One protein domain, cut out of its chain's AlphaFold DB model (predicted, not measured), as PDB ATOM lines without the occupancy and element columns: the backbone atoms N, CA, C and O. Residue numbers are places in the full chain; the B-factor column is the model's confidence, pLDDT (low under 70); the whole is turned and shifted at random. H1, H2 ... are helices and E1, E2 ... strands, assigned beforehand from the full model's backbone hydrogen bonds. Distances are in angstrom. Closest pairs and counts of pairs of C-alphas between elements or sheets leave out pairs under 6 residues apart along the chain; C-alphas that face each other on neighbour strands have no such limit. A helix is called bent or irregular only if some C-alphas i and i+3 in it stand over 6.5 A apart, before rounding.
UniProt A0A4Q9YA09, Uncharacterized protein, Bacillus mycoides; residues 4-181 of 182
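This is residues 4 to 181 of the 182 residues of an uncharacterized protein of Bacillus mycoides (UniProt A0A4Q9YA09). A small sheet of three strands, E1, E3 and E5, makes the core, with the strand pair E2 and E4 set crosswise next to it; H6 packs on the sheet, H2 on the strand pair. The irregular helix H3, folded back near residue 71, reaches far out at one end, and the short helices H4, H5 and H7 gather beside the core. The printed part has 178 residues, with seven named helices and five named strands in the order H1 H2 E1 H3 E2 H4 H5 E3 E4 E5 H6 H7. The sheets, ordered E1 - E3 - E5 and E2 - E4, are antiparallel, and the class is mixed, helices and strands. The whole is compact by its radius of gyration of the C-alphas, 18.1 A, but elongated, spanning 64 by 39 by 31 A.

In the larger sheet, E1 is residues 49 to 54, 15.9 A long, from C-alpha 49 at (185.383, 126.207, 139.817); E3 is residues 122 to 127, 16.6 A; E5 is residues 156 to 161, 14.9 A. E2 is residues 96 to 103, 19.1 A, and bends by 64 degrees at residue 99; E4 is residues 146 to 152, 17.8 A. H6 is residues 162 to 169 and H2 residues 21 to 35, 21.1 A. H3, residues 64 to 87, is 20.9 A long and irregular, with C-alphas 68 and 71 9.3 A apart and a kink of 139 degrees near residue 71. H1 is residues 4 to 8, H4 106 to 109, H5 112 to 116, and H7 175 to 179, ending at C-alpha 179 (171.964, 122.850, 119.026).

E3 is the inner strand: N 52 and O 124 are 3.0 A apart towards E1, N 125 and O 158 2.9 A towards E5. H6 is on this sheet at a height of 8.3 A, over E5 and along the strands, at 15 degrees on the local plane. H4 only grazes it. The closest C-alphas of E1 and E2 are those of Arg 52 and Phe 102, 4.8 A apart. Between E2 and E4, N 102 and O 147 are 2.7 A apart. The closest C-alphas of H2 and E2, Asp 24 and Trp 99, are 5.4 A apart. H5 and H7 are close but not clearly touching, C-alphas 112 and 175 being 5.9 A apart. H1 and E4 are only just apart, at 8.3 A; H3 touches no helix. Each O i to N i+4 pair is within hydrogen-bond range in H1, H2, H5, H6 and H7, and 12 of 20 in H3; H4 is too short for one.

The two farthest C-alphas, of Asn 37 and Glu 71, are 65.1 A apart. The printed part has no cut. The links H1 to H2, H2 to E1 and E3 to E4 are long. Mean pLDDT of the printed part is 87.1; residues 4 to 6, 8 to 19 and 181 are under 70.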
ATOM      1  N   ILE A   4     175.427 147.069 145.991       65.44
ATOM      2  CA  ILE A   4     175.051 145.680 145.717       65.44
ATOM      3  C   ILE A   4     173.843 145.615 144.769       65.44
ATOM      4  O   ILE A   4     173.839 144.846 143.808       65.44
ATOM      5  N   SER A   5     172.839 146.475 144.971       61.75
ATOM      6  CA  SER A   5     171.681 146.579 144.071       61.75
ATOM      7  C   SER A   5     172.074 147.104 142.687       61.75
ATOM      8  O   SER A   5     171.526 146.655 141.685       61.75
ATOM      9  N   LYS A   6     173.046 148.019 142.586       64.12
ATOM     10  CA  LYS A   6     173.578 148.416 141.273       64.12
ATOM     11  C   LYS A   6     174.330 147.261 140.615       64.12
ATOM     12  O   LYS A   6     174.117 147.015 139.439       64.12
ATOM     13  N   TRP A   7     175.162 146.543 141.366       70.69
ATOM     14  CA  TRP A   7     175.974 145.441 140.850       70.69
ATOM     15  C   TRP A   7     175.123 144.301 140.280       70.69
ATOM     16  O   TRP A   7     175.311 143.914 139.136       70.69
ATOM     17  N   THR A   8     174.131 143.848 141.044       62.47
ATOM     18  CA  THR A   8     173.244 142.713 140.709       62.47
ATOM     19  C   THR A   8     172.288 142.976 139.543       62.47
ATOM     20  O   THR A   8     171.712 142.041 138.992       62.47
ATOM     21  N   ASN A   9     172.115 144.243 139.149       61.19
ATOM     22  CA  ASN A   9     171.302 144.640 137.998       61.19
ATOM     23  C   ASN A   9     172.136 144.902 136.731       61.19
ATOM     24  O   ASN A   9     171.581 145.318 135.712       61.19
ATOM     25  N   HIS A  10     173.452 144.680 136.771       66.38
ATOM     26  CA  HIS A  10     174.308 144.742 135.593       66.38
ATOM     27  C   HIS A  10     174.671 143.337 135.117       66.38
ATOM     28  O   HIS A  10     174.948 142.445 135.906       66.38
ATOM     29  N   HIS A  11     174.701 143.152 133.800       64.25
ATOM     30  CA  HIS A  11     175.153 141.906 133.197       64.25
ATOM     31  C   HIS A  11     176.644 141.655 133.469       64.25
ATOM     32  O   HIS A  11     177.436 142.606 133.457       64.25
ATOM     33  N   MET A  12     177.048 140.385 133.583       67.62
ATOM     34  CA  MET A  12     178.464 139.998 133.581       67.62
ATOM     35  C   MET A  12     179.207 140.609 132.380       67.62
ATOM     36  O   MET A  12     178.979 140.240 131.226       67.62
ATOM     37  N   GLY A  13     180.095 141.569 132.645       63.28
ATOM     38  CA  GLY A  13     180.907 142.208 131.607       63.28
ATOM     39  C   GLY A  13     182.023 141.290 131.108       63.28
ATOM     40  O   GLY A  13     182.601 140.556 131.904       63.28
ATOM     41  N   ILE A  14     182.372 141.393 129.824       64.56
ATOM     42  CA  ILE A  14     183.395 140.559 129.157       64.56
ATOM     43  C   ILE A  14     184.790 141.198 129.103       64.56
ATOM     44  O   ILE A  14     185.757 140.551 128.728       64.56
ATOM     45  N   ARG A  15     184.922 142.471 129.491       69.44
ATOM     46  CA  ARG A  15     186.202 143.199 129.542       69.44
ATOM     47  C   ARG A  15     186.648 143.406 130.993       69.44
ATOM     48  O   ARG A  15     185.831 143.364 131.919       69.44
ATOM     49  N   GLY A  16     187.944 143.636 131.199       60.56
ATOM     50  CA  GLY A  16     188.472 144.080 132.493       60.56
ATOM     51  C   GLY A  16     187.909 145.457 132.864       60.56
ATOM     52  O   GLY A  16     187.849 146.356 132.023       60.56
ATOM     53  N   ARG A  17     187.462 145.633 134.111       66.44
ATOM     54  CA  ARG A  17     186.932 146.921 134.588       66.44
ATOM     55  C   ARG A  17     188.074 147.802 135.105       66.44
ATOM     56  O   ARG A  17     189.063 147.303 135.627       66.44
ATOM     57  N   LYS A  18     187.931 149.120 134.955       64.94
ATOM     58  CA  LYS A  18     188.892 150.125 135.442       64.94
ATOM     59  C   LYS A  18     188.333 150.826 136.685       64.94
ATOM     60  O   LYS A  18     187.119 150.959 136.804       64.94
ATOM     61  N   ASN A  19     189.217 151.316 137.558       65.44
ATOM     62  CA  ASN A  19     188.884 152.107 138.754       65.44
ATOM     63  C   ASN A  19     187.960 151.383 139.756       65.44
ATOM     64  O   ASN A  19     186.959 151.943 140.196       65.44
ATOM     65  N   LEU A  20     188.302 150.142 140.118       75.69
ATOM     66  CA  LEU A  20     187.494 149.300 141.009       75.69
ATOM     67  C   LEU A  20     187.828 149.407 142.505       75.69
ATOM     68  O   LEU A  20     187.184 148.731 143.297       75.69
ATOM     69  N   VAL A  21     188.760 150.277 142.912       81.00
ATOM     70  CA  VAL A  21     189.280 150.341 144.296       81.00
ATOM     71  C   VAL A  21     188.169 150.335 145.355       81.00
ATOM     72  O   VAL A  21     188.196 149.513 146.263       81.00
ATOM     73  N   SER A  22     187.155 151.195 145.210       82.44
ATOM     74  CA  SER A  22     186.052 151.278 146.177       82.44
ATOM     75  C   SER A  22     185.135 150.052 146.158       82.44
ATOM     76  O   SER A  22     184.673 149.614 147.208       82.44
ATOM     77  N   SER A  23     184.871 149.469 144.984       84.38
ATOM     78  CA  SER A  23     184.092 148.230 144.893       84.38
ATOM     79  C   SER A  23     184.860 147.019 145.414       84.38
ATOM     80  O   SER A  23     184.250 146.140 146.014       84.38
ATOM     81  N   ASP A  24     186.178 146.973 145.223       88.88
ATOM     82  CA  ASP A  24     187.020 145.893 145.736       88.88
ATOM     83  C   ASP A  24     187.095 145.928 147.256       88.88
ATOM     84  O   ASP A  24     187.005 144.884 147.900       88.88
ATOM     85  N   GLU A  25     187.247 147.123 147.834       90.38
ATOM     86  CA  GLU A  25     187.241 147.318 149.282       90.38
ATOM     87  C   GLU A  25     185.908 146.862 149.879       90.38
ATOM     88  O   GLU A  25     185.902 146.038 150.791       90.38
ATOM     89  N   MET A  26     184.788 147.269 149.276       90.56
ATOM     90  CA  MET A  26     183.454 146.824 149.681       90.56
ATOM     91  C   MET A  26     183.299 145.295 149.613       90.56
ATOM     92  O   MET A  26     182.815 144.684 150.565       90.56
ATOM     93  N   TRP A  27     183.688 144.650 148.507       92.19
ATOM     94  CA  TRP A  27     183.570 143.191 148.386       92.19
ATOM     95  C   TRP A  27     184.485 142.453 149.361       92.19
ATOM     96  O   TRP A  27     184.085 141.441 149.940       92.19
ATOM     97  N   ARG A  28     185.684 142.989 149.606       93.62
ATOM     98  CA  ARG A  28     186.605 142.475 150.618       93.62
ATOM     99  C   ARG A  28     186.010 142.572 152.022       93.62
ATOM    100  O   ARG A  28     186.086 141.596 152.763       93.62
ATOM    101  N   GLU A  29     185.428 143.709 152.390       92.75
ATOM    102  CA  GLU A  29     184.746 143.886 153.679       92.75
ATOM    103  C   GLU A  29     183.557 142.938 153.809       92.75
ATOM    104  O   GLU A  29     183.445 142.229 154.807       92.75
ATOM    105  N   LYS A  30     182.732 142.829 152.761       91.44
ATOM    106  CA  LYS A  30     181.591 141.910 152.742       91.44
ATOM    107  C   LYS A  30     182.028 140.462 152.939       91.44
ATOM    108  O   LYS A  30     181.397 139.735 153.698       91.44
ATOM    109  N   PHE A  31     183.115 140.045 152.294       93.69
ATOM    110  CA  PHE A  31     183.679 138.711 152.485       93.69
ATOM    111  C   PHE A  31     184.106 138.478 153.942       93.69
ATOM    112  O   PHE A  31     183.779 137.442 154.518       93.69
ATOM    113  N   ILE A  32     184.792 139.451 154.553       94.06
ATOM    114  CA  ILE A  32     185.217 139.388 155.961       94.06
ATOM    115  C   ILE A  32     184.004 139.309 156.895       94.06
ATOM    116  O   ILE A  32     184.017 138.529 157.848       94.06
ATOM    117  N   ASP A  33     182.950 140.079 156.637       93.25
ATOM    118  CA  ASP A  33     181.712 140.019 157.418       93.25
ATOM    119  C   ASP A  33     181.081 138.624 157.356       93.25
ATOM    120  O   ASP A  33     180.790 138.035 158.402       93.25
ATOM    121  N   LEU A  34     180.968 138.042 156.158       92.25
ATOM    122  CA  LEU A  34     180.428 136.693 155.976       92.25
ATOM    123  C   LEU A  34     181.269 135.628 156.696       92.25
ATOM    124  O   LEU A  34     180.707 134.749 157.345       92.25
ATOM    125  N   GLN A  35     182.603 135.737 156.671       91.88
ATOM    126  CA  GLN A  35     183.486 134.840 157.434       91.88
ATOM    127  C   GLN A  35     183.253 134.924 158.950       91.88
ATOM    128  O   GLN A  35     183.451 133.943 159.664       91.88
ATOM    129  N   ASN A  36     182.810 136.080 159.442       91.81
ATOM    130  CA  ASN A  36     182.469 136.304 160.845       91.81
ATOM    131  C   ASN A  36     180.991 136.001 161.162       91.81
ATOM    132  O   ASN A  36     180.497 136.426 162.207       91.81
ATOM    133  N   ASN A  37     180.288 135.276 160.280       86.44
ATOM    134  CA  ASN A  37     178.855 134.973 160.369       86.44
ATOM    135  C   ASN A  37     177.971 136.230 160.455       86.44
ATOM    136  O   ASN A  37     176.962 136.250 161.163       86.44
ATOM    137  N   LYS A  38     178.361 137.300 159.755       78.12
ATOM    138  CA  LYS A  38     177.584 138.536 159.629       78.12
ATOM    139  C   LYS A  38     177.099 138.699 158.189       78.12
ATOM    140  O   LYS A  38     177.884 138.987 157.291       78.12
ATOM    141  N   GLY A  39     175.791 138.573 157.980       79.75
ATOM    142  CA  GLY A  39     175.132 138.811 156.693       79.75
ATOM    143  C   GLY A  39     174.362 137.604 156.166       79.75
ATOM    144  O   GLY A  39     174.425 136.520 156.733       79.75
ATOM    145  N   ASP A  40     173.655 137.827 155.058       84.75
ATOM    146  CA  ASP A  40     172.643 136.899 154.525       84.75
ATOM    147  C   ASP A  40     173.044 136.286 153.169       84.75
ATOM    148  O   ASP A  40     172.199 135.815 152.411       84.75
ATOM    149  N   LEU A  41     174.333 136.353 152.827       89.56
ATOM    150  CA  LEU A  41     174.890 135.756 151.610       89.56
ATOM    151  C   LEU A  41     175.729 134.533 151.958       89.56
ATOM    152  O   LEU A  41     176.149 134.353 153.099       89.56
ATOM    153  N   GLU A  42     176.014 133.714 150.955       91.19
ATOM    154  CA  GLU A  42     176.800 132.501 151.136       91.19
ATOM    155  C   GLU A  42     178.218 132.683 150.596       91.19
ATOM    156  O   GLU A  42     178.442 133.262 149.531       91.19
ATOM    157  N   ILE A  43     179.199 132.164 151.335       93.69
ATOM    158  CA  ILE A  43     180.543 131.956 150.797       93.69
ATOM    159  C   ILE A  43     180.502 130.675 149.968       93.69
ATOM    160  O   ILE A  43     180.089 129.618 150.454       93.69
ATOM    161  N   VAL A  44     180.954 130.762 148.719       94.38
ATOM    162  CA  VAL A  44     181.044 129.594 147.841       94.38
ATOM    163  C   VAL A  44     182.028 128.586 148.438       94.38
ATOM    164  O   VAL A  44     183.074 128.950 148.976       94.38
ATOM    165  N   LYS A  45     181.699 127.292 148.338       92.56
ATOM    166  CA  LYS A  45     182.552 126.220 148.862       92.56
ATOM    167  C   LYS A  45     183.974 126.311 148.281       92.56
ATOM    168  O   LYS A  45     184.110 126.485 147.067       92.56
ATOM    169  N   PRO A  46     185.024 126.112 149.099       88.00
ATOM    170  CA  PRO A  46     186.399 126.082 148.611       88.00
ATOM    171  C   PRO A  46     186.587 125.088 147.460       88.00
ATOM    172  O   PRO A  46     185.971 124.022 147.449       88.00
ATOM    173  N   ASN A  47     187.476 125.422 146.522       87.00
ATOM    174  CA  ASN A  47     187.771 124.643 145.310       87.00
ATOM    175  C   ASN A  47     186.617 124.518 144.300       87.00
ATOM    176  O   ASN A  47     186.743 123.767 143.334       87.00
ATOM    177  N   THR A  48     185.511 125.246 144.484       94.75
ATOM    178  CA  THR A  48     184.498 125.376 143.428       94.75
ATOM    179  C   THR A  48     185.114 126.111 142.242       94.75
ATOM    180  O   THR A  48     185.718 127.172 142.414       94.75
ATOM    181  N   LEU A  49     184.967 125.542 141.044       97.00
ATOM    182  CA  LEU A  49     185.383 126.207 139.817       97.00
ATOM    183  C   LEU A  49     184.413 127.336 139.484       97.00
ATOM    184  O   LEU A  49     183.196 127.182 139.580       97.00
ATOM    185  N   LEU A  50     184.983 128.469 139.101       97.25
ATOM    186  CA  LEU A  50     184.260 129.665 138.712       97.25
ATOM    187  C   LEU A  50     184.653 130.031 137.288       97.25
ATOM    188  O   LEU A  50     185.832 130.000 136.929       97.25
ATOM    189  N   PHE A  51     183.656 130.411 136.503       96.00
ATOM    190  CA  PHE A  51     183.780 130.635 135.073       96.00
ATOM    191  C   PHE A  51     183.410 132.072 134.740       96.00
ATOM    192  O   PHE A  51     182.416 132.613 135.229       96.00
ATOM    193  N   ARG A  52     184.206 132.714 133.894       92.88
ATOM    194  CA  ARG A  52     183.924 134.060 133.398       92.88
ATOM    195  C   ARG A  52     184.245 134.121 131.922       92.88
ATOM    196  O   ARG A  52     185.380 133.869 131.532       92.88
ATOM    197  N   VAL A  53     183.264 134.526 131.124       90.69
ATOM    198  CA  VAL A  53     183.531 134.897 129.737       90.69
ATOM    199  C   VAL A  53     184.360 136.176 129.709       90.69
ATOM    200  O   VAL A  53     184.032 137.171 130.364       90.69
ATOM    201  N   HIS A  54     185.418 136.139 128.920       88.31
ATOM    202  CA  HIS A  54     186.200 137.275 128.487       88.31
ATOM    203  C   HIS A  54     186.029 137.476 126.979       88.31
ATOM    204  O   HIS A  54     185.663 136.555 126.253       88.31
ATOM    205  N   ILE A  55     186.272 138.696 126.513       83.56
ATOM    206  CA  ILE A  55     186.308 139.002 125.081       83.56
ATOM    207  C   ILE A  55     187.460 138.260 124.378       83.56
ATOM    208  O   ILE A  55     188.392 137.829 125.058       83.56
ATOM    209  N   GLY A  56     187.398 138.117 123.052       84.12
ATOM    210  CA  GLY A  56     188.373 137.360 122.253       84.12
ATOM    211  C   GLY A  56     187.873 135.963 121.921       84.12
ATOM    212  O   GLY A  56     186.673 135.758 121.926       84.12
ATOM    213  N   GLY A  57     188.756 135.007 121.631       79.50
ATOM    214  CA  GLY A  57     188.421 133.591 121.417       79.50
ATOM    215  C   GLY A  57     187.518 133.293 120.214       79.50
ATOM    216  O   GLY A  57     187.023 132.171 120.109       79.50
ATOM    217  N   ASN A  58     187.293 134.286 119.351       79.56
ATOM    218  CA  ASN A  58     186.498 134.184 118.132       79.56
ATOM    219  C   ASN A  58     187.378 133.747 116.956       79.56
ATOM    220  O   ASN A  58     188.584 134.006 116.948       79.56
ATOM    221  N   ASP A  59     186.757 133.135 115.950       83.00
ATOM    222  CA  ASP A  59     187.436 132.770 114.707       83.00
ATOM    223  C   ASP A  59     187.935 134.042 113.972       83.00
ATOM    224  O   ASP A  59     187.390 135.133 114.160       83.00
ATOM    225  N   GLU A  60     189.028 133.916 113.213       89.00
ATOM    226  CA  GLU A  60     189.616 135.009 112.418       89.00
ATOM    227  C   GLU A  60     188.612 135.516 111.366       89.00
ATOM    228  O   GLU A  60     187.929 134.682 110.766       89.00
ATOM    229  N   PRO A  61     188.492 136.842 111.135       86.62
ATOM    230  CA  PRO A  61     187.645 137.369 110.070       86.62
ATOM    231  C   PRO A  61     188.083 136.830 108.706       86.62
ATOM    232  O   PRO A  61     189.270 136.876 108.385       86.62
ATOM    233  N   ASP A  62     187.134 136.368 107.894       91.06
ATOM    234  CA  ASP A  62     187.406 135.987 106.509       91.06
ATOM    235  C   ASP A  62     187.408 137.242 105.627       91.06
ATOM    236  O   ASP A  62     186.539 138.103 105.752       91.06
ATOM    237  N   TYR A  63     188.391 137.374 104.738       90.25
ATOM    238  CA  TYR A  63     188.464 138.503 103.812       90.25
ATOM    239  C   TYR A  63     187.299 138.498 102.809       90.25
ATOM    240  O   TYR A  63     186.786 139.566 102.453       90.25
ATOM    241  N   ASP A  64     186.854 137.306 102.400       91.50
ATOM    242  CA  ASP A  64     185.801 137.125 101.396       91.50
ATOM    243  C   ASP A  64     184.418 137.555 101.934       91.50
ATOM    244  O   ASP A  64     183.547 137.967 101.165       91.50
ATOM    245  N   ASP A  65     184.226 137.585 103.262       89.44
ATOM    246  CA  ASP A  65     183.000 138.091 103.908       89.44
ATOM    247  C   ASP A  65     182.764 139.598 103.662       89.44
ATOM    248  O   ASP A  65     181.678 140.116 103.935       89.44
ATOM    249  N   TYR A  66     183.768 140.310 103.140       89.31
ATOM    250  CA  TYR A  66     183.729 141.748 102.864       89.31
ATOM    251  C   TYR A  66     183.624 142.078 101.364       89.31
ATOM    252  O   TYR A  66     183.681 143.254 100.994       89.31
ATOM    253  N   ASP A  67     183.463 141.081 100.489       88.69
ATOM    254  CA  ASP A  67     183.387 141.267  99.029       88.69
ATOM    255  C   ASP A  67     182.268 142.235  98.597       88.69
ATOM    256  O   ASP A  67     182.380 142.951  97.597       88.69
ATOM    257  N   ASP A  68     181.183 142.307  99.368       87.50
ATOM    258  CA  ASP A  68     180.043 143.187  99.104       87.50
ATOM    259  C   ASP A  68     180.306 144.671  99.435       87.50
ATOM    260  O   ASP A  68     179.489 145.536  99.102       87.50
ATOM    261  N   ARG A  69     181.462 144.988 100.037       84.69
ATOM    262  CA  ARG A  69     181.860 146.347 100.453       84.69
ATOM    263  C   ARG A  69     182.537 147.165  99.361       84.69
ATOM    264  O   ARG A  69     182.767 148.364  99.550       84.69
ATOM    265  N   GLY A  70     182.831 146.558  98.212       88.94
ATOM    266  CA  GLY A  70     183.429 147.244  97.066       88.94
ATOM    267  C   GLY A  70     184.748 147.930  97.429       88.94
ATOM    268  O   GLY A  70     185.665 147.299  97.944       88.94
ATOM    269  N   GLU A  71     184.855 149.238  97.183       89.88
ATOM    270  CA  GLU A  71     186.093 150.002  97.421       89.88
ATOM    271  C   GLU A  71     186.535 150.026  98.898       89.88
ATOM    272  O   GLU A  71     187.727 150.170  99.172       89.88
ATOM    273  N   ASN A  72     185.607 149.823  99.842       90.81
ATOM    274  CA  ASN A  72     185.888 149.849 101.280       90.81
ATOM    275  C   ASN A  72     186.319 148.490 101.850       90.81
ATOM    276  O   ASN A  72     186.705 148.429 103.015       90.81
ATOM    277  N   GLN A  73     186.277 147.410 101.058       91.44
ATOM    278  CA  GLN A  73     186.570 146.045 101.516       91.44
ATOM    279  C   GLN A  73     187.890 145.958 102.291       91.44
ATOM    280  O   GLN A  73     187.927 145.471 103.419       91.44
ATOM    281  N   ASN A  74     188.966 146.492 101.709       92.19
ATOM    282  CA  ASN A  74     190.295 146.459 102.318       92.19
ATOM    283  C   ASN A  74     190.353 147.209 103.657       92.19
ATOM    284  O   ASN A  74     191.022 146.757 104.583       92.19
ATOM    285  N   GLU A  75     189.686 148.362 103.752       92.12
ATOM    286  CA  GLU A  75     189.687 149.184 104.965       92.12
ATOM    287  C   GLU A  75     188.870 148.520 106.079       92.12
ATOM    288  O   GLU A  75     189.351 148.406 107.208       92.12
ATOM    289  N   GLU A  76     187.675 148.016 105.755       90.94
ATOM    290  CA  GLU A  76     186.807 147.331 106.717       90.94
ATOM    291  C   GLU A  76     187.421 146.014 107.209       90.94
ATOM    292  O   GLU A  76     187.412 145.754 108.416       90.94
ATOM    293  N   TYR A  77     188.016 145.213 106.318       92.19
ATOM    294  CA  TYR A  77     188.738 144.004 106.714       92.19
ATOM    295  C   TYR A  77     189.924 144.339 107.622       92.19
ATOM    296  O   TYR A  77     190.048 143.779 108.708       92.19
ATOM    297  N   ALA A  78     190.780 145.288 107.224       92.88
ATOM    298  CA  ALA A  78     191.955 145.649 108.014       92.88
ATOM    299  C   ALA A  78     191.576 146.179 109.405       92.88
ATOM    300  O   ALA A  78     192.265 145.882 110.385       92.88
ATOM    301  N   TYR A  79     190.485 146.942 109.511       91.25
ATOM    302  CA  TYR A  79     189.954 147.400 110.792       91.25
ATOM    303  C   TYR A  79     189.518 146.213 111.670       91.25
ATOM    304  O   TYR A  79     190.033 146.053 112.779       91.25
ATOM    305  N   ASN A  80     188.647 145.338 111.159       89.00
ATOM    306  CA  ASN A  80     188.114 144.206 111.926       89.00
ATOM    307  C   ASN A  80     189.186 143.170 112.280       89.00
ATOM    308  O   ASN A  80     189.161 142.606 113.370       89.00
ATOM    309  N   TYR A  81     190.157 142.954 111.396       91.94
ATOM    310  CA  TYR A  81     191.293 142.077 111.649       91.94
ATOM    311  C   TYR A  81     192.184 142.608 112.784       91.94
ATOM    312  O   TYR A  81     192.597 141.843 113.657       91.94
ATOM    313  N   ASN A  82     192.447 143.920 112.833       91.50
ATOM    314  CA  ASN A  82     193.202 144.519 113.939       91.50
ATOM    315  C   ASN A  82     192.430 144.463 115.264       91.50
ATOM    316  O   ASN A  82     193.028 144.143 116.293       91.50
ATOM    317  N   ASP A  83     191.119 144.719 115.241       86.44
ATOM    318  CA  ASP A  83     190.261 144.558 116.420       86.44
ATOM    319  C   ASP A  83     190.270 143.093 116.896       86.44
ATOM    320  O   ASP A  83     190.476 142.828 118.082       86.44
ATOM    321  N   TRP A  84     190.166 142.127 115.977       89.38
ATOM    322  CA  TRP A  84     190.260 140.699 116.285       89.38
ATOM    323  C   TRP A  84     191.611 140.315 116.904       89.38
ATOM    324  O   TRP A  84     191.627 139.604 117.912       89.38
ATOM    325  N   LEU A  85     192.734 140.799 116.359       88.75
ATOM    326  CA  LEU A  85     194.076 140.571 116.917       88.75
ATOM    327  C   LEU A  85     194.187 141.091 118.354       88.75
ATOM    328  O   LEU A  85     194.759 140.437 119.232       88.75
ATOM    329  N   ASP A  86     193.642 142.279 118.594       85.19
ATOM    330  CA  ASP A  86     193.677 142.932 119.893       85.19
ATOM    331  C   ASP A  86     192.797 142.219 120.927       85.19
ATOM    332  O   ASP A  86     193.200 142.094 122.092       85.19
ATOM    333  N   GLU A  87     191.626 141.737 120.512       84.75
ATOM    334  CA  GLU A  87     190.689 141.000 121.360       84.75
ATOM    335  C   GLU A  87     191.147 139.562 121.637       84.75
ATOM    336  O   GLU A  87     190.946 139.069 122.748       84.75
ATOM    337  N   ASN A  88     191.833 138.906 120.696       86.75
ATOM    338  CA  ASN A  88     192.365 137.547 120.871       86.75
ATOM    339  C   ASN A  88     193.675 137.476 121.669       86.75
ATOM    340  O   ASN A  88     194.213 136.392 121.905       86.75
ATOM    341  N   ASN A  89     194.189 138.609 122.144       87.31
ATOM    342  CA  ASN A  89     195.411 138.645 122.929       87.31
ATOM    343  C   ASN A  89     195.158 138.306 124.411       87.31
ATOM    344  O   ASN A  89     194.924 139.185 125.245       87.31
ATOM    345  N   VAL A  90     195.283 137.021 124.753       87.25
ATOM    346  CA  VAL A  90     195.129 136.494 126.124       87.25
ATOM    347  C   VAL A  90     196.069 137.170 127.135       87.25
ATOM    348  O   VAL A  90     195.698 137.352 128.295       87.25
ATOM    349  N   GLU A  91     197.256 137.622 126.715       86.25
ATOM    350  CA  GLU A  91     198.213 138.306 127.602       86.25
ATOM    351  C   GLU A  91     197.728 139.695 128.051       86.25
ATOM    352  O   GLU A  91     198.240 140.256 129.022       86.25
ATOM    353  N   ARG A  92     196.706 140.261 127.392       84.06
ATOM    354  CA  ARG A  92     196.063 141.516 127.819       84.06
ATOM    355  C   ARG A  92     195.034 141.319 128.933       84.06
ATOM    356  O   ARG A  92     194.567 142.309 129.506       84.06
ATOM    357  N   ILE A  93     194.684 140.077 129.267       87.12
ATOM    358  CA  ILE A  93     193.764 139.781 130.365       87.12
ATOM    359  C   ILE A  93     194.438 140.150 131.692       87.12
ATOM    360  O   ILE A  93     195.484 139.622 132.068       87.12
ATOM    361  N   ARG A  94     193.821 141.081 132.423       86.75
ATOM    362  CA  ARG A  94     194.363 141.601 133.683       86.75
ATOM    363  C   ARG A  94     194.001 140.700 134.860       86.75
ATOM    364  O   ARG A  94     192.832 140.406 135.081       86.75
ATOM    365  N   PHE A  95     195.018 140.344 135.638       89.12
ATOM    366  CA  PHE A  95     194.916 139.599 136.895       89.12
ATOM    367  C   PHE A  95     195.451 140.452 138.050       89.12
ATOM    368  O   PHE A  95     196.508 140.184 138.618       89.12
ATOM    369  N   ASP A  96     194.752 141.541 138.338       88.06
ATOM    370  CA  ASP A  96     195.123 142.570 139.316       88.06
ATOM    371  C   ASP A  96     194.367 142.436 140.646       88.06
ATOM    372  O   ASP A  96     194.362 143.363 141.455       88.06
ATOM    373  N   ASN A  97     193.772 141.263 140.900       89.19
ATOM    374  CA  ASN A  97     193.047 140.934 142.127       89.19
ATOM    375  C   ASN A  97     191.793 141.810 142.357       89.19
ATOM    376  O   ASN A  97     191.271 141.878 143.471       89.19
ATOM    377  N   HIS A  98     191.283 142.446 141.298       90.81
ATOM    378  CA  HIS A  98     189.976 143.098 141.296       90.81
ATOM    379  C   HIS A  98     188.843 142.076 141.476       90.81
ATOM    380  O   HIS A  98     188.875 140.991 140.887       90.81
ATOM    381  N   TRP A  99     187.822 142.430 142.257       91.50
ATOM    382  CA  TRP A  99     186.621 141.618 142.452       91.50
ATOM    383  C   TRP A  99     185.688 141.782 141.256       91.50
ATOM    384  O   TRP A  99     185.202 142.874 140.951       91.50
ATOM    385  N   VAL A 100     185.436 140.680 140.557       90.81
ATOM    386  CA  VAL A 100     184.620 140.655 139.341       90.81
ATOM    387  C   VAL A 100     183.625 139.504 139.381       90.81
ATOM    388  O   VAL A 100     183.736 138.583 140.187       90.81
ATOM    389  N   SER A 101     182.631 139.582 138.504       91.69
ATOM    390  CA  SER A 101     181.581 138.577 138.394       91.69
ATOM    391  C   SER A 101     182.059 137.323 137.660       91.69
ATOM    392  O   SER A 101     182.701 137.403 136.609       91.69
ATOM    393  N   PHE A 102     181.670 136.176 138.185       94.19
ATOM    394  CA  PHE A 102     181.810 134.839 137.631       94.19
ATOM    395  C   PHE A 102     180.449 134.143 137.704       94.19
ATOM    396  O   PHE A 102     179.519 134.629 138.343       94.19
ATOM    397  N   THR A 103     180.352 132.975 137.092       94.69
ATOM    398  CA  THR A 103     179.286 132.009 137.341       94.69
ATOM    399  C   THR A 103     179.893 130.706 137.837       94.69
ATOM    400  O   THR A 103     181.018 130.352 137.484       94.69
ATOM    401  N   LYS A 104     179.142 129.975 138.653       94.25
ATOM    402  CA  LYS A 104     179.473 128.603 139.069       94.25
ATOM    403  C   LYS A 104     178.898 127.536 138.126       94.25
ATOM    404  O   LYS A 104     179.047 126.348 138.394       94.25
ATOM    405  N   SER A 105     178.213 127.942 137.053       94.38
ATOM    406  CA  SER A 105     177.484 127.040 136.159       94.38
ATOM    407  C   SER A 105     178.048 127.052 134.740       94.38
ATOM    408  O   SER A 105     178.079 128.084 134.072       94.38
ATOM    409  N   VAL A 106     178.443 125.874 134.254       94.31
ATOM    410  CA  VAL A 106     178.849 125.673 132.853       94.31
ATOM    411  C   VAL A 106     177.666 125.900 131.910       94.31
ATOM    412  O   VAL A 106     177.812 126.547 130.873       94.31
ATOM    413  N   ASP A 107     176.473 125.444 132.297       92.75
ATOM    414  CA  ASP A 107     175.259 125.573 131.482       92.75
ATOM    415  C   ASP A 107     174.881 127.040 131.252       92.75
ATOM    416  O   ASP A 107     174.376 127.392 130.185       92.75
ATOM    417  N   VAL A 108     175.176 127.909 132.227       92.12
ATOM    418  CA  VAL A 108     175.017 129.362 132.091       92.12
ATOM    419  C   VAL A 108     175.915 129.895 130.976       92.12
ATOM    420  O   VAL A 108     175.418 130.610 130.107       92.12
ATOM    421  N   ILE A 109     177.197 129.517 130.947       91.81
ATOM    422  CA  ILE A 109     178.141 129.926 129.892       91.81
ATOM    423  C   ILE A 109     177.680 129.412 128.520       91.81
ATOM    424  O   ILE A 109     177.658 130.164 127.548       91.81
ATOM    425  N   GLY A 110     177.240 128.154 128.445       91.19
ATOM    426  CA  GLY A 110     176.742 127.541 127.211       91.19
ATOM    427  C   GLY A 110     175.334 127.984 126.784       91.19
ATOM    428  O   GLY A 110     174.829 127.525 125.757       91.19
ATOM    429  N   SER A 111     174.673 128.867 127.538       90.88
ATOM    430  CA  SER A 111     173.306 129.309 127.244       90.88
ATOM    431  C   SER A 111     173.209 130.193 125.995       90.88
ATOM    432  O   SER A 111     174.186 130.777 125.500       90.88
ATOM    433  N   ASN A 112     171.986 130.343 125.487       87.12
ATOM    434  CA  ASN A 112     171.685 131.276 124.401       87.12
ATOM    435  C   ASN A 112     171.910 132.729 124.798       87.12
ATOM    436  O   ASN A 112     172.221 133.538 123.932       87.12
ATOM    437  N   TYR A 113     171.790 133.052 126.084       85.25
ATOM    438  CA  TYR A 113     172.022 134.401 126.575       85.25
ATOM    439  C   TYR A 113     173.451 134.872 126.258       85.25
ATOM    440  O   TYR A 113     173.622 135.959 125.714       85.25
ATOM    441  N   PHE A 114     174.473 134.043 126.483       81.00
ATOM    442  CA  PHE A 114     175.847 134.396 126.109       81.00
ATOM    443  C   PHE A 114     176.066 134.371 124.587       81.00
ATOM    444  O   PHE A 114     176.778 135.221 124.065       81.00
ATOM    445  N   GLY A 115     175.399 133.468 123.858       78.31
ATOM    446  CA  GLY A 115     175.480 133.415 122.392       78.31
ATOM    447  C   GLY A 115     174.889 134.643 121.691       78.31
ATOM    448  O   GLY A 115     175.539 135.237 120.843       78.31
ATOM    449  N   GLN A 116     173.682 135.059 122.074       79.06
ATOM    450  CA  GLN A 116     172.961 136.188 121.465       79.06
ATOM    451  C   GLN A 116     173.585 137.553 121.765       79.06
ATOM    452  O   GLN A 116     173.247 138.532 121.113       79.06
ATOM    453  N   ASN A 117     174.457 137.627 122.770       73.69
ATOM    454  CA  ASN A 117     175.154 138.853 123.146       73.69
ATOM    455  C   ASN A 117     176.617 138.862 122.672       73.69
ATOM    456  O   ASN A 117     177.383 139.689 123.164       73.69
ATOM    457  N   GLU A 118     177.008 137.923 121.798       71.62
ATOM    458  CA  GLU A 118     178.386 137.769 121.294       71.62
ATOM    459  C   GLU A 118     179.411 137.608 122.432       71.62
ATOM    460  O   GLU A 118     180.549 138.066 122.387       71.62
ATOM    461  N   ARG A 119     178.992 136.936 123.511       75.12
ATOM    462  CA  ARG A 119     179.791 136.686 124.717       75.12
ATOM    463  C   ARG A 119     180.221 135.227 124.765       75.12
ATOM    464  O   ARG A 119     179.975 134.536 125.748       75.12
ATOM    465  N   ARG A 120     180.847 134.746 123.696       81.88
ATOM    466  CA  ARG A 120     181.412 133.389 123.603       81.88
ATOM    467  C   ARG A 120     182.885 133.431 123.232       81.88
ATOM    468  O   ARG A 120     183.331 132.698 122.362       81.88
ATOM    469  N   GLY A 121     183.609 134.315 123.909       87.62
ATOM    470  CA  GLY A 121     185.032 134.456 123.698       87.62
ATOM    471  C   GLY A 121     185.873 133.492 124.513       87.62
ATOM    472  O   GLY A 121     185.556 132.308 124.619       87.62
ATOM    473  N   PHE A 122     186.942 133.985 125.133       91.75
ATOM    474  CA  PHE A 122     187.678 133.166 126.090       91.75
ATOM    475  C   PHE A 122     186.839 132.895 127.341       91.75
ATOM    476  O   PHE A 122     186.061 133.736 127.787       91.75
ATOM    477  N   VAL A 123     187.042 131.746 127.967       94.31
ATOM    478  CA  VAL A 123     186.501 131.428 129.284       94.31
ATOM    479  C   VAL A 123     187.663 131.320 130.256       94.31
ATOM    480  O   VAL A 123     188.532 130.460 130.128       94.31
ATOM    481  N   VAL A 124     187.681 132.223 131.233       95.38
ATOM    482  CA  VAL A 124     188.632 132.200 132.342       95.38
ATOM    483  C   VAL A 124     188.072 131.288 133.424       95.38
ATOM    484  O   VAL A 124     186.982 131.542 133.948       95.38
ATOM    485  N   VAL A 125     188.834 130.253 133.770       97.38
ATOM    486  CA  VAL A 125     188.490 129.285 134.814       97.38
ATOM    487  C   VAL A 125     189.370 129.538 136.029       97.38
ATOM    488  O   VAL A 125     190.600 129.453 135.952       97.38
ATOM    489  N   ILE A 126     188.756 129.838 137.172       97.00
ATOM    490  CA  ILE A 126     189.473 130.042 138.435       97.00
ATOM    491  C   ILE A 126     188.945 129.126 139.538       97.00
ATOM    492  O   ILE A 126     187.823 128.632 139.492       97.00
ATOM    493  N   SER A 127     189.759 128.943 140.571       96.00
ATOM    494  CA  SER A 127     189.415 128.258 141.815       96.00
ATOM    495  C   SER A 127     189.794 129.172 142.976       96.00
ATOM    496  O   SER A 127     190.939 129.154 143.427       96.00
ATOM    497  N   SER A 128     188.846 129.989 143.438       92.88
ATOM    498  CA  SER A 128     189.069 130.973 144.504       92.88
ATOM    499  C   SER A 128     188.557 130.467 145.853       92.88
ATOM    500  O   SER A 128     187.475 129.890 145.936       92.88
ATOM    501  N   ASP A 129     189.311 130.724 146.920       92.81
ATOM    502  CA  ASP A 129     188.858 130.592 148.313       92.81
ATOM    503  C   ASP A 129     188.074 131.828 148.795       92.81
ATOM    504  O   ASP A 129     187.441 131.809 149.851       92.81
ATOM    505  N   LYS A 130     188.098 132.902 147.999       94.38
ATOM    506  CA  LYS A 130     187.373 134.155 148.206       94.38
ATOM    507  C   LYS A 130     186.304 134.283 147.140       94.38
ATOM    508  O   LYS A 130     186.581 134.745 146.037       94.38
ATOM    509  N   ALA A 131     185.101 133.828 147.444       95.75
ATOM    510  CA  ALA A 131     183.999 133.871 146.501       95.75
ATOM    511  C   ALA A 131     182.678 134.006 147.254       95.75
ATOM    512  O   ALA A 131     182.410 133.249 148.188       95.75
ATOM    513  N   ILE A 132     181.879 134.991 146.858       95.25
ATOM    514  CA  ILE A 132     180.579 135.287 147.460       95.25
ATOM    515  C   ILE A 132     179.509 134.958 146.434       95.25
ATOM    516  O   ILE A 132     179.534 135.490 145.324       95.25
ATOM    517  N   ASP A 133     178.576 134.099 146.814       94.44
ATOM    518  CA  ASP A 133     177.398 133.812 146.016       94.44
ATOM    519  C   ASP A 133     176.403 134.967 146.132       94.44
ATOM    520  O   ASP A 133     175.972 135.328 147.232       94.44
ATOM    521  N   ILE A 134     176.065 135.564 144.992       91.56
ATOM    522  CA  ILE A 134     175.089 136.649 144.904       91.56
ATOM    523  C   ILE A 134     173.903 136.278 144.015       91.56
ATOM    524  O   ILE A 134     173.085 137.148 143.706       91.56
ATOM    525  N   SER A 135     173.759 135.005 143.631       89.06
ATOM    526  CA  SER A 135     172.681 134.564 142.743       89.06
ATOM    527  C   SER A 135     171.303 134.832 143.349       89.06
ATOM    528  O   SER A 135     170.375 135.212 142.641       89.06
ATOM    529  N   SER A 136     171.180 134.725 144.676       87.31
ATOM    530  CA  SER A 136     169.944 135.008 145.419       87.31
ATOM    531  C   SER A 136     169.491 136.469 145.337       87.31
ATOM    532  O   SER A 136     168.312 136.761 145.535       87.31
ATOM    533  N   LEU A 137     170.401 137.398 145.032       85.38
ATOM    534  CA  LEU A 137     170.087 138.821 144.922       85.38
ATOM    535  C   LEU A 137     169.447 139.181 143.579       85.38
ATOM    536  O   LEU A 137     168.818 140.239 143.452       85.38
ATOM    537  N   ARG A 138     169.587 138.317 142.567       80.25
ATOM    538  CA  ARG A 138     169.014 138.550 141.247       80.25
ATOM    539  C   ARG A 138     167.530 138.212 141.262       80.25
ATOM    540  O   ARG A 138     167.119 137.061 141.227       80.25
ATOM    541  N   THR A 139     166.706 139.253 141.295       75.81
ATOM    542  CA  THR A 139     165.241 139.116 141.367       75.81
ATOM    543  C   THR A 139     164.552 139.190 140.004       75.81
ATOM    544  O   THR A 139     163.347 138.950 139.912       75.81
ATOM    545  N   ARG A 140     165.279 139.563 138.939       74.94
ATOM    546  CA  ARG A 140     164.755 139.739 137.574       74.94
ATOM    547  C   ARG A 140     165.809 139.384 136.518       74.94
ATOM    548  O   ARG A 140     167.004 139.551 136.744       74.94
ATOM    549  N   GLY A 141     165.341 138.983 135.336       80.69
ATOM    550  CA  GLY A 141     166.186 138.654 134.185       80.69
ATOM    551  C   GLY A 141     166.712 137.217 134.202       80.69
ATOM    552  O   GLY A 141     166.277 136.395 135.002       80.69
ATOM    553  N   PHE A 142     167.631 136.918 133.282       83.19
ATOM    554  CA  PHE A 142     168.291 135.614 133.197       83.19
ATOM    555  C   PHE A 142     169.131 135.353 134.454       83.19
ATOM    556  O   PHE A 142     169.888 136.237 134.850       83.19
ATOM    557  N   ASP A 143     168.999 134.177 135.068       87.56
ATOM    558  CA  ASP A 143     169.796 133.790 136.235       87.56
ATOM    559  C   ASP A 143     171.203 133.360 135.798       87.56
ATOM    560  O   ASP A 143     171.420 132.253 135.308       87.56
ATOM    561  N   GLU A 144     172.166 134.263 135.970       88.44
ATOM    562  CA  GLU A 144     173.580 134.016 135.664       88.44
ATOM    563  C   GLU A 144     174.271 133.162 136.743       88.44
ATOM    564  O   GLU A 144     175.447 132.832 136.591       88.44
ATOM    565  N   GLN A 145     173.576 132.789 137.827       92.31
ATOM    566  CA  GLN A 145     174.159 132.136 139.004       92.31
ATOM    567  C   GLN A 145     175.426 132.859 139.474       92.31
ATOM    568  O   GLN A 145     176.498 132.264 139.625       92.31
ATOM    569  N   GLU A 146     175.294 134.181 139.596       92.94
ATOM    570  CA  GLU A 146     176.422 135.093 139.711       92.94
ATOM    571  C   GLU A 146     177.155 134.926 141.050       92.94
ATOM    572  O   GLU A 146     176.561 134.892 142.128       92.94
ATOM    573  N   VAL A 147     178.478 134.856 140.958       94.12
ATOM    574  CA  VAL A 147     179.422 134.786 142.071       94.12
ATOM    575  C   VAL A 147     180.418 135.923 141.907       94.12
ATOM    576  O   VAL A 147     180.916 136.152 140.808       94.12
ATOM    577  N   VAL A 148     180.768 136.619 142.986       93.75
ATOM    578  CA  VAL A 148     181.832 137.632 142.951       93.75
ATOM    579  C   VAL A 148     183.091 137.075 143.595       93.75
ATOM    580  O   VAL A 148     183.059 136.600 144.731       93.75
ATOM    581  N   ALA A 149     184.205 137.143 142.871       95.06
ATOM    582  CA  ALA A 149     185.505 136.657 143.320       95.06
ATOM    583  C   ALA A 149     186.639 137.556 142.791       95.06
ATOM    584  O   ALA A 149     186.460 138.228 141.769       95.06
ATOM    585  N   PRO A 150     187.809 137.597 143.452       93.88
ATOM    586  CA  PRO A 150     188.959 138.328 142.956       93.88
ATOM    587  C   PRO A 150     189.626 137.597 141.784       93.88
ATOM    588  O   PRO A 150     189.865 136.387 141.827       93.88
ATOM    589  N   MET A 151     189.970 138.355 140.748       91.19
ATOM    590  CA  MET A 151     190.689 137.872 139.572       91.19
ATOM    591  C   MET A 151     192.204 137.898 139.825       91.19
ATOM    592  O   MET A 151     192.895 138.860 139.492       91.19
ATOM    593  N   ASP A 152     192.718 136.837 140.449       92.38
ATOM    594  CA  ASP A 152     194.139 136.652 140.779       92.38
ATOM    595  C   ASP A 152     194.760 135.564 139.886       92.38
ATOM    596  O   ASP A 152     194.193 134.491 139.681       92.38
ATOM    597  N   ARG A 153     195.973 135.807 139.379       93.62
ATOM    598  CA  ARG A 153     196.731 134.822 138.597       93.62
ATOM    599  C   ARG A 153     196.999 133.548 139.406       93.62
ATOM    600  O   ARG A 153     197.142 132.484 138.817       93.62
ATOM    601  N   LYS A 154     197.046 133.629 140.740       94.88
ATOM    602  CA  LYS A 154     197.243 132.467 141.629       94.88
ATOM    603  C   LYS A 154     196.034 131.538 141.707       94.88
ATOM    604  O   LYS A 154     196.209 130.366 142.023       94.88
ATOM    605  N   THR A 155     194.828 132.052 141.468       94.88
ATOM    606  CA  THR A 155     193.594 131.248 141.463       94.88
ATOM    607  C   THR A 155     193.241 130.756 140.061       94.88
ATOM    608  O   THR A 155     192.362 129.904 139.928       94.88
ATOM    609  N   LEU A 156     193.937 131.251 139.029       96.69
ATOM    610  CA  LEU A 156     193.772 130.835 137.641       96.69
ATOM    611  C   LEU A 156     194.108 129.352 137.468       96.69
ATOM    612  O   LEU A 156     195.198 128.901 137.820       96.69
ATOM    613  N   ARG A 157     193.170 128.609 136.883       97.12
ATOM    614  CA  ARG A 157     193.400 127.248 136.396       97.12
ATOM    615  C   ARG A 157     193.817 127.282 134.940       97.12
ATOM    616  O   ARG A 157     194.878 126.773 134.602       97.12
ATOM    617  N   GLU A 158     193.015 127.941 134.116       96.88
ATOM    618  CA  GLU A 158     193.212 127.987 132.672       96.88
ATOM    619  C   GLU A 158     192.368 129.082 132.020       96.88
ATOM    620  O   GLU A 158     191.463 129.662 132.630       96.88
ATOM    621  N   ILE A 159     192.707 129.369 130.766       95.81
ATOM    622  CA  ILE A 159     191.964 130.251 129.872       95.81
ATOM    623  C   ILE A 159     191.768 129.456 128.587       95.81
ATOM    624  O   ILE A 159     192.751 129.075 127.955       95.81
ATOM    625  N   LEU A 160     190.518 129.192 128.233       95.19
ATOM    626  CA  LEU A 160     190.152 128.369 127.080       95.19
ATOM    627  C   LEU A 160     189.370 129.196 126.066       95.19
ATOM    628  O   LEU A 160     188.704 130.158 126.446       95.19
ATOM    629  N   THR A 161     189.395 128.816 124.789       92.56
ATOM    630  CA  THR A 161     188.360 129.285 123.853       92.56
ATOM    631  C   THR A 161     186.995 128.769 124.316       92.56
ATOM    632  O   THR A 161     186.918 127.771 125.037       92.56
ATOM    633  N   PHE A 162     185.893 129.406 123.916       91.88
ATOM    634  CA  PHE A 162     184.562 128.906 124.269       91.88
ATOM    635  C   PHE A 162     184.340 127.458 123.799       91.88
ATOM    636  O   PHE A 162     183.796 126.649 124.550       91.88
ATOM    637  N   LYS A 163     184.793 127.120 122.583       90.06
ATOM    638  CA  LYS A 163     184.676 125.766 122.017       90.06
ATOM    639  C   LYS A 163     185.433 124.742 122.875       90.06
ATOM    640  O   LYS A 163     184.855 123.719 123.239       90.06
ATOM    641  N   ASP A 164     186.677 125.040 123.257       94.25
ATOM    642  CA  ASP A 164     187.476 124.154 124.119       94.25
ATOM    643  C   ASP A 164     186.889 124.051 125.530       94.25
ATOM    644  O   ASP A 164     186.803 122.963 126.090       94.25
ATOM    645  N   PHE A 165     186.384 125.158 126.080       95.38
ATOM    646  CA  PHE A 165     185.703 125.153 127.371       95.38
ATOM    647  C   PHE A 165     184.484 124.229 127.377       95.38
ATOM    648  O   PHE A 165     184.336 123.424 128.295       95.38
ATOM    649  N   ILE A 166     183.616 124.310 126.366       94.50
ATOM    650  CA  ILE A 166     182.462 123.408 126.269       94.50
ATOM    651  C   ILE A 166     182.919 121.960 126.099       94.50
ATOM    652  O   ILE A 166     182.316 121.063 126.676       94.50
ATOM    653  N   LYS A 167     183.984 121.709 125.341       94.06
ATOM    654  CA  LYS A 167     184.516 120.356 125.177       94.06
ATOM    655  C   LYS A 167     185.018 119.762 126.499       94.06
ATOM    656  O   LYS A 167     184.752 118.592 126.764       94.06
ATOM    657  N   ASP A 168     185.715 120.556 127.308       95.94
ATOM    658  CA  ASP A 168     186.376 120.078 128.527       95.94
ATOM    659  C   ASP A 168     185.445 120.075 129.750       95.94
ATOM    660  O   ASP A 168     185.531 119.184 130.597       95.94
ATOM    661  N   TYR A 169     184.534 121.047 129.836       95.75
ATOM    662  CA  TYR A 169     183.657 121.266 130.993       95.75
ATOM    663  C   TYR A 169     182.171 121.029 130.714       95.75
ATOM    664  O   TYR A 169     181.380 120.999 131.660       95.75
ATOM    665  N   GLY A 170     181.780 120.884 129.446       92.38
ATOM    666  CA  GLY A 170     180.393 120.727 129.019       92.38
ATOM    667  C   GLY A 170     179.678 119.596 129.744       92.38
ATOM    668  O   GLY A 170     180.233 118.533 130.024       92.38
ATOM    669  N   THR A 171     178.413 119.837 130.068       90.56
ATOM    670  CA  THR A 171     177.583 118.867 130.793       90.56
ATOM    671  C   THR A 171     176.631 118.119 129.859       90.56
ATOM    672  O   THR A 171     175.903 117.225 130.295       90.56
ATOM    673  N   GLY A 172     176.584 118.503 128.579       88.00
ATOM    674  CA  GLY A 172     175.591 118.063 127.608       88.00
ATOM    675  C   GLY A 172     174.216 118.717 127.767       88.00
ATOM    676  O   GLY A 172     173.313 118.384 126.994       88.00
ATOM    677  N   ASN A 173     174.031 119.614 128.744       89.25
ATOM    678  CA  ASN A 173     172.730 120.209 129.070       89.25
ATOM    679  C   ASN A 173     172.571 121.656 128.599       89.25
ATOM    680  O   ASN A 173     171.436 122.154 128.589       89.25
ATOM    681  N   SER A 174     173.658 122.318 128.196       88.94
ATOM    682  CA  SER A 174     173.615 123.708 127.750       88.94
ATOM    683  C   SER A 174     172.861 123.873 126.424       88.94
ATOM    684  O   SER A 174     172.709 122.929 125.641       88.94
ATOM    685  N   ASP A 175     172.366 125.085 126.155       87.75
ATOM    686  CA  ASP A 175     171.662 125.375 124.900       87.75
ATOM    687  C   ASP A 175     172.563 125.167 123.677       87.75
ATOM    688  O   ASP A 175     172.099 124.673 122.650       87.75
ATOM    689  N   TYR A 176     173.843 125.539 123.783       87.50
ATOM    690  CA  TYR A 176     174.831 125.358 122.723       87.50
ATOM    691  C   TYR A 176     174.994 123.879 122.351       87.50
ATOM    692  O   TYR A 176     174.766 123.511 121.202       87.50
ATOM    693  N   GLU A 177     175.272 123.014 123.328       86.31
ATOM    694  CA  GLU A 177     175.479 121.577 123.086       86.31
ATOM    695  C   GLU A 177     174.225 120.871 122.551       86.31
ATOM    696  O   GLU A 177     174.325 119.859 121.857       86.31
ATOM    697  N   LYS A 178     173.031 121.379 122.876       88.06
ATOM    698  CA  LYS A 178     171.768 120.863 122.332       88.06
ATOM    699  C   LYS A 178     171.565 121.238 120.865       88.06
ATOM    700  O   LYS A 178     170.946 120.458 120.149       88.06
ATOM    701  N   ARG A 179     172.059 122.399 120.425       83.75
ATOM    702  CA  ARG A 179     171.964 122.850 119.026       83.75
ATOM    703  C   ARG A 179     172.932 122.105 118.114       83.75
ATOM    704  O   ARG A 179     172.510 121.680 117.054       83.75
ATOM    705  N   GLU A 180     174.170 121.888 118.553       77.31
ATOM    706  CA  GLU A 180     175.204 121.188 117.763       77.31
ATOM    707  C   GLU A 180     174.878 119.706 117.481       77.31
ATOM    708  O   GLU A 180     175.537 119.057 116.675       77.31
ATOM    709  N   LYS A 181     173.879 119.133 118.163       69.06
ATOM    710  CA  LYS A 181     173.425 117.746 117.956       69.06
ATOM    711  C   LYS A 181     172.323 117.603 116.897       69.06
ATOM    712  O   LYS A 181     171.879 116.476 116.672       69.06
TER     713      LYS A 181